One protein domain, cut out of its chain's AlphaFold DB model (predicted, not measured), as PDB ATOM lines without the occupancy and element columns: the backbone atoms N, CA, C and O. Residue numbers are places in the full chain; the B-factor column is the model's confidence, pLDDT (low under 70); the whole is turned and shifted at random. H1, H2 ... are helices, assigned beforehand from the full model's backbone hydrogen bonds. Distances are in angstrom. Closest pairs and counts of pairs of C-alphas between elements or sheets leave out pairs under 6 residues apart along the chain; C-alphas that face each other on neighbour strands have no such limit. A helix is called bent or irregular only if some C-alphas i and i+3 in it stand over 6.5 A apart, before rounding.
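AT A GLANCE: This is residues 363 to 417 of the 519 residues of the protein "MYND-type domain-containing protein" of Macrostomum lignano (UniProt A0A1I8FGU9). One long, slightly kinked helix, H1, makes the longest axis, and beyond its last residues the printed part turns into a small, loose hook with two short helices, H2 and H3. Residues 363 to 395 of H1 stick out as a bare arm, and H2 meets H1 just at the corner by their link. The printed part has 55 residues, with three named helices in the order H1, H2, H3 and no named strand; the class is all helix. The whole is extended, with a radius of gyration of the C-alphas of 19.7 A and spans of 61 by 20 by 14 A.

IN THESE COORDINATES: H1 covers residues 363 to 398, from C-alpha 363 at (15.210, 15.579, -52.595) to C-alpha 398 at (42.634, 12.005, -9.557), a length of 51.2 A. It has a kink of 34 degrees near residue 370 and is irregular, with C-alphas 364 and 367 7.4 A apart. H2 covers residues 403 to 407. H3 covers residues 410 to 416, ends with C-alpha 416 at (52.400, 16.501, -16.444), and is irregular, but only just: C-alphas 412 and 415 are 6.8 A apart.

HOW THE PARTS SIT: H1, with residues 396 to 397 alone, and H2 only just touch, and only at the corner, with 3 pairs of C-alphas within 8 A; the closest C-alphas, of Met 397 and Met 404, are 7.1 A apart. H3 is apart from H1 and from H2. In H2 every O i to N i+4 pair is within hydrogen-bond range; in H1 30 of 32 are, and in H3 1 of 3, beside 2 of 4 O i to N i+3 pairs.

THE WHOLE: The C-alphas farthest apart, of Gln 363 and His 411, are 61.0 A apart. The printed part has no cut, and both links are tight. Residues 398 to 403 and 406 to 412 also stand free. The mean pLDDT of the printed part is 83.5, with residues 408, 410 and 413 to 417 under 70.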
ATOM      1  N   GLN A 363      15.184  16.918 -51.999       96.25
ATOM      2  CA  GLN A 363      15.210  15.579 -52.595       96.25
ATOM      3  C   GLN A 363      16.435  15.360 -53.488       96.25
ATOM      4  O   GLN A 363      17.097  14.334 -53.351       96.25
ATOM      5  N   GLN A 364      16.799  16.346 -54.310       97.56
ATOM      6  CA  GLN A 364      17.974  16.262 -55.181       97.56
ATOM      7  C   GLN A 364      19.289  16.161 -54.386       97.56
ATOM      8  O   GLN A 364      20.183  15.399 -54.743       97.56
ATOM      9  N   HIS A 365      19.415  16.897 -53.276       97.69
ATOM     10  CA  HIS A 365      20.632  16.895 -52.456       97.69
ATOM     11  C   HIS A 365      20.626  15.881 -51.304       97.69
ATOM     12  O   HIS A 365      21.666  15.688 -50.667       97.69
ATOM     13  N   TRP A 366      19.485  15.265 -50.987       96.25
ATOM     14  CA  TRP A 366      19.324  14.416 -49.806       96.25
ATOM     15  C   TRP A 366      20.256  13.199 -49.794       96.25
ATOM     16  O   TRP A 366      20.866  12.980 -48.749       96.25
ATOM     17  N   PRO A 367      20.461  12.448 -50.897       96.19
ATOM     18  CA  PRO A 367      21.345  11.280 -50.885       96.19
ATOM     19  C   PRO A 367      22.780  11.638 -50.480       96.19
ATOM     20  O   PRO A 367      23.339  11.041 -49.559       96.19
ATOM     21  N   ARG A 368      23.335  12.697 -51.085       97.44
ATOM     22  CA  ARG A 368      24.684  13.192 -50.777       97.44
ATOM     23  C   ARG A 368      24.770  13.792 -49.374       97.44
ATOM     24  O   ARG A 368      25.743  13.579 -48.660       97.44
ATOM     25  N   HIS A 369      23.749  14.540 -48.951       97.25
ATOM     26  CA  HIS A 369      23.719  15.108 -47.605       97.25
ATOM     27  C   HIS A 369      23.616  14.031 -46.523       97.25
ATOM     28  O   HIS A 369      24.248  14.169 -45.484       97.25
ATOM     29  N   LYS A 370      22.858  12.958 -46.763       96.44
ATOM     30  CA  LYS A 370      22.716  11.833 -45.836       96.44
ATOM     31  C   LYS A 370      24.058  11.139 -45.585       96.44
ATOM     32  O   LYS A 370      24.349  10.843 -44.432       96.44
ATOM     33  N   GLN A 371      24.869  10.935 -46.626       96.62
ATOM     34  CA  GLN A 371      26.224  10.378 -46.499       96.62
ATOM     35  C   GLN A 371      27.126  11.292 -45.663       96.62
ATOM     36  O   GLN A 371      27.583  10.889 -44.598       96.62
ATOM     37  N   LEU A 372      27.256  12.562 -46.061       96.44
ATOM     38  CA  LEU A 372      28.095  13.535 -45.350       96.44
ATOM     39  C   LEU A 372      27.644  13.760 -43.902       96.44
ATOM     40  O   LEU A 372      28.463  13.900 -43.001       96.44
ATOM     41  N   CYS A 373      26.334  13.799 -43.653       95.50
ATOM     42  CA  CYS A 373      25.799  13.963 -42.306       95.50
ATOM     43  C   CYS A 373      26.040  12.718 -41.440       95.50
ATOM     44  O   CYS A 373      26.208  12.861 -40.232       95.50
ATOM     45  N   GLY A 374      26.057  11.522 -42.035       92.38
ATOM     46  CA  GLY A 374      26.441  10.286 -41.355       92.38
ATOM     47  C   GLY A 374      27.923  10.270 -40.986       92.38
ATOM     48  O   GLY A 374      28.258   9.970 -39.845       92.38
ATOM     49  N   GLU A 375      28.797  10.674 -41.910       94.88
ATOM     50  CA  GLU A 375      30.243  10.796 -41.677       94.88
ATOM     51  C   GLU A 375      30.560  11.835 -40.596       94.88
ATOM     52  O   GLU A 375      31.280  11.539 -39.647       94.88
ATOM     53  N   LEU A 376      29.954  13.023 -40.673       92.75
ATOM     54  CA  LEU A 376      30.090  14.060 -39.646       92.75
ATOM     55  C   LEU A 376      29.562  13.596 -38.285       92.75
ATOM     56  O   LEU A 376      30.178  13.881 -37.263       92.75
ATOM     57  N   ALA A 377      28.444  12.864 -38.247       90.44
ATOM     58  CA  ALA A 377      27.931  12.302 -37.001       90.44
ATOM     59  C   ALA A 377      28.876  11.240 -36.414       90.44
ATOM     60  O   ALA A 377      29.034  11.191 -35.198       90.44
ATOM     61  N   ALA A 378      29.530  10.433 -37.255       88.56
ATOM     62  CA  ALA A 378      30.537   9.463 -36.829       88.56
ATOM     63  C   ALA A 378      31.836  10.136 -36.344       88.56
ATOM     64  O   ALA A 378      32.453   9.690 -35.381       88.56
ATOM     65  N   GLN A 379      32.240  11.245 -36.965       87.69
ATOM     66  CA  GLN A 379      33.393  12.028 -36.512       87.69
ATOM     67  C   GLN A 379      33.114  12.741 -35.186       87.69
ATOM     68  O   GLN A 379      33.954  12.729 -34.289       87.69
ATOM     69  N   LEU A 380      31.924  13.330 -35.033       88.06
ATOM     70  CA  LEU A 380      31.510  13.954 -33.777       88.06
ATOM     71  C   LEU A 380      31.334  12.916 -32.665       88.06
ATOM     72  O   LEU A 380      31.740  13.181 -31.539       88.06
ATOM     73  N   SER A 381      30.818  11.718 -32.965       89.69
ATOM     74  CA  SER A 381      30.745  10.646 -31.967       89.69
ATOM     75  C   SER A 381      32.129  10.158 -31.539       89.69
ATOM     76  O   SER A 381      32.314   9.839 -30.366       89.69
ATOM     77  N   TRP A 382      33.117  10.158 -32.441       80.75
ATOM     78  CA  TRP A 382      34.510   9.869 -32.099       80.75
ATOM     79  C   TRP A 382      35.137  10.967 -31.236       80.75
ATOM     80  O   TRP A 382      35.794  10.667 -30.243       80.75
ATOM     81  N   ALA A 383      34.900  12.239 -31.563       83.88
ATOM     82  CA  ALA A 383      35.366  13.357 -30.746       83.88
ATOM     83  C   ALA A 383      34.751  13.318 -29.335       83.88
ATOM     84  O   ALA A 383      35.479  13.436 -28.349       83.88
ATOM     85  N   ASP A 384      33.444  13.064 -29.232       85.38
ATOM     86  CA  ASP A 384      32.742  12.884 -27.957       85.38
ATOM     87  C   ASP A 384      33.268  11.663 -27.190       85.38
ATOM     88  O   ASP A 384      33.456  11.722 -25.972       85.38
ATOM     89  N   PHE A 385      33.541  10.553 -27.883       79.00
ATOM     90  CA  PHE A 385      34.163   9.370 -27.290       79.00
ATOM     91  C   PHE A 385      35.554   9.693 -26.730       79.00
ATOM     92  O   PHE A 385      35.818   9.401 -25.567       79.00
ATOM     93  N   MET A 386      36.410  10.370 -27.498       86.62
ATOM     94  CA  MET A 386      37.751  10.764 -27.057       86.62
ATOM     95  C   MET A 386      37.708  11.777 -25.907       86.62
ATOM     96  O   MET A 386      38.551  11.723 -25.013       86.62
ATOM     97  N   GLN A 387      36.716  12.670 -25.871       88.25
ATOM     98  CA  GLN A 387      36.492  13.553 -24.724       88.25
ATOM     99  C   GLN A 387      36.075  12.771 -23.475       88.25
ATOM    100  O   GLN A 387      36.600  13.024 -22.392       88.25
ATOM    101  N   ARG A 388      35.177  11.788 -23.606       80.81
ATOM    102  CA  ARG A 388      34.783  10.919 -22.485       80.81
ATOM    103  C   ARG A 388      35.943  10.064 -21.995       80.81
ATOM    104  O   ARG A 388      36.122   9.951 -20.787       80.81
ATOM    105  N   LEU A 389      36.745   9.525 -22.908       82.75
ATOM    106  CA  LEU A 389      37.944   8.761 -22.583       82.75
ATOM    107  C   LEU A 389      38.957   9.631 -21.831       82.75
ATOM    108  O   LEU A 389      39.439   9.226 -20.779       82.75
ATOM    109  N   ARG A 390      39.207  10.862 -22.300       87.56
ATOM    110  CA  ARG A 390      40.046  11.843 -21.591       87.56
ATOM    111  C   ARG A 390      39.540  12.108 -20.176       87.56
ATOM    112  O   ARG A 390      40.321  12.023 -19.240       87.56
ATOM    113  N   LEU A 391      38.241  12.357 -20.006       89.19
ATOM    114  CA  LEU A 391      37.645  12.576 -18.683       89.19
ATOM    115  C   LEU A 391      37.734  11.337 -17.783       89.19
ATOM    116  O   LEU A 391      37.908  11.484 -16.575       89.19
ATOM    117  N   GLN A 392      37.617  10.128 -18.337       88.31
ATOM    118  CA  GLN A 392      37.793   8.897 -17.567       88.31
ATOM    119  C   GLN A 392      39.245   8.693 -17.133       88.31
ATOM    120  O   GLN A 392      39.465   8.345 -15.978       88.31
ATOM    121  N   ILE A 393      40.217   8.977 -18.001       85.69
ATOM    122  CA  ILE A 393      41.643   8.922 -17.653       85.69
ATOM    123  C   ILE A 393      41.976   9.982 -16.596       85.69
ATOM    124  O   ILE A 393      42.620   9.655 -15.606       85.69
ATOM    125  N   SER A 394      41.484  11.218 -16.732       86.88
ATOM    126  CA  SER A 394      41.675  12.259 -15.710       86.88
ATOM    127  C   SER A 394      41.092  11.840 -14.359       86.88
ATOM    128  O   SER A 394      41.791  11.872 -13.356       86.88
ATOM    129  N   ARG A 395      39.856  11.322 -14.335       86.69
ATOM    130  CA  ARG A 395      39.247  10.804 -13.097       86.69
ATOM    131  C   ARG A 395      40.025   9.633 -12.499       86.69
ATOM    132  O   ARG A 395      40.078   9.512 -11.282       86.69
ATOM    133  N   LEU A 396      40.618   8.784 -13.339       88.44
ATOM    134  CA  LEU A 396      41.475   7.686 -12.895       88.44
ATOM    135  C   LEU A 396      42.794   8.196 -12.290       88.44
ATOM    136  O   LEU A 396      43.307   7.570 -11.369       88.44
ATOM    137  N   MET A 397      43.321   9.325 -12.767       78.81
ATOM    138  CA  MET A 397      44.527   9.978 -12.235       78.81
ATOM    139  C   MET A 397      44.284  10.760 -10.935       78.81
ATOM    140  O   MET A 397      45.210  10.920 -10.131       78.81
ATOM    141  N   ASP A 398      43.049  11.221 -10.726       87.00
ATOM    142  CA  ASP A 398      42.634  12.005  -9.557       87.00
ATOM    143  C   ASP A 398      42.254  11.139  -8.337       87.00
ATOM    144  O   ASP A 398      42.093  11.662  -7.235       87.00
ATOM    145  N   LEU A 399      42.124   9.814  -8.495       90.00
ATOM    146  CA  LEU A 399      41.868   8.894  -7.382       90.00
ATOM    147  C   LEU A 399      43.133   8.732  -6.511       90.00
ATOM    148  O   LEU A 399      44.182   8.357  -7.044       90.00
ATOM    149  N   PRO A 400      43.048   8.962  -5.184       81.44
ATOM    150  CA  PRO A 400      44.208   8.937  -4.288       81.44
ATOM    151  C   PRO A 400      44.914   7.572  -4.239       81.44
ATOM    152  O   PRO A 400      46.128   7.536  -4.076       81.44
ATOM    153  N   ASP A 401      44.186   6.480  -4.504       85.75
ATOM    154  CA  ASP A 401      44.695   5.099  -4.490       85.75
ATOM    155  C   ASP A 401      44.747   4.461  -5.889       85.75
ATOM    156  O   ASP A 401      44.662   3.242  -6.045       85.75
ATOM    157  N   SER A 402      44.830   5.276  -6.945       85.06
ATOM    158  CA  SER A 402      44.877   4.750  -8.309       85.06
ATOM    159  C   SER A 402      46.130   3.886  -8.522       85.06
ATOM    160  O   SER A 402      47.244   4.379  -8.325       85.06
ATOM    161  N   PRO A 403      46.003   2.632  -9.002       77.88
ATOM    162  CA  PRO A 403      47.155   1.770  -9.281       77.88
ATOM    163  C   PRO A 403      48.092   2.371 -10.343       77.88
ATOM    164  O   PRO A 403      49.274   2.044 -10.389       77.88
ATOM    165  N   MET A 404      47.603   3.317 -11.156       73.31
ATOM    166  CA  MET A 404      48.433   4.088 -12.085       73.31
ATOM    167  C   MET A 404      49.446   5.002 -11.379       73.31
ATOM    168  O   MET A 404      50.545   5.181 -11.895       73.31
ATOM    169  N   ARG A 405      49.119   5.547 -10.196       74.81
ATOM    170  CA  ARG A 405      50.065   6.336  -9.385       74.81
ATOM    171  C   ARG A 405      51.138   5.462  -8.735       74.81
ATOM    172  O   ARG A 405      52.245   5.929  -8.519       74.81
ATOM    173  N   GLN A 406      50.841   4.190  -8.472       74.06
ATOM    174  CA  GLN A 406      51.829   3.240  -7.941       74.06
ATOM    175  C   GLN A 406      52.836   2.784  -9.008       74.06
ATOM    176  O   GLN A 406      53.953   2.399  -8.676       74.06
ATOM    177  N   LEU A 407      52.455   2.846 -10.287       78.94
ATOM    178  CA  LEU A 407      53.296   2.452 -11.421       78.94
ATOM    179  C   LEU A 407      54.130   3.604 -12.006       78.94
ATOM    180  O   LEU A 407      55.066   3.341 -12.759       78.94
ATOM    181  N   MET A 408      53.823   4.864 -11.679       67.31
ATOM    182  CA  MET A 408      54.594   6.029 -12.124       67.31
ATOM    183  C   MET A 408      55.057   6.869 -10.924       67.31
ATOM    184  O   MET A 408      54.233   7.546 -10.315       67.31
ATOM    185  N   PRO A 409      56.361   6.863 -10.594       75.62
ATOM    186  CA  PRO A 409      56.917   7.685  -9.521       75.62
ATOM    187  C   PRO A 409      56.687   9.189  -9.739       75.62
ATOM    188  O   PRO A 409      56.699   9.667 -10.874       75.62
ATOM    189  N   ASP A 410      56.585   9.964  -8.654       64.31
ATOM    190  CA  ASP A 410      56.254  11.402  -8.679       64.31
ATOM    191  C   ASP A 410      57.181  12.267  -9.556       64.31
ATOM    192  O   ASP A 410      56.755  13.277 -10.119       64.31
ATOM    193  N   HIS A 411      58.435  11.850  -9.762       70.44
ATOM    194  CA  HIS A 411      59.376  12.544 -10.649       70.44
ATOM    195  C   HIS A 411      59.036  12.395 -12.144       70.44
ATOM    196  O   HIS A 411      59.428  13.239 -12.946       70.44
ATOM    197  N   VAL A 412      58.267  11.368 -12.521       71.06
ATOM    198  CA  VAL A 412      57.743  11.187 -13.885       71.06
ATOM    199  C   VAL A 412      56.443  11.971 -14.091       71.06
ATOM    200  O   VAL A 412      56.125  12.343 -15.217       71.06
ATOM    201  N   LEU A 413      55.711  12.279 -13.013       59.50
ATOM    202  CA  LEU A 413      54.461  13.049 -13.050       59.50
ATOM    203  C   LEU A 413      54.673  14.571 -12.973       59.50
ATOM    204  O   LEU A 413      53.810  15.322 -13.430       59.50
ATOM    205  N   ALA A 414      55.814  15.047 -12.464       57.47
ATOM    206  CA  ALA A 414      56.128  16.478 -12.364       57.47
ATOM    207  C   ALA A 414      56.023  17.266 -13.700       57.47
ATOM    208  O   ALA A 414      55.514  18.388 -13.684       57.47
ATOM    209  N   PRO A 415      56.387  16.709 -14.875       59.91
ATOM    210  CA  PRO A 415      56.172  17.373 -16.167       59.91
ATOM    211  C   PRO A 415      54.701  17.428 -16.620       59.91
ATOM    212  O   PRO A 415      54.360  18.213 -17.503       59.91
ATOM    213  N   PHE A 416      53.813  16.607 -16.046       53.94
ATOM    214  CA  PHE A 416      52.400  16.501 -16.444       53.94
ATOM    215  C   PHE A 416      51.465  17.422 -15.649       53.94
ATOM    216  O   PHE A 416      50.311  17.593 -16.031       53.94
ATOM    217  N   GLN A 417      51.945  18.034 -14.563       56.62
ATOM    218  CA  GLN A 417      51.136  18.893 -13.691       56.62
ATOM    219  C   GLN A 417      51.040  20.356 -14.166       56.62
ATOM    220  O   GLN A 417      50.268  21.132 -13.605       56.62
TER     221      GLN A 417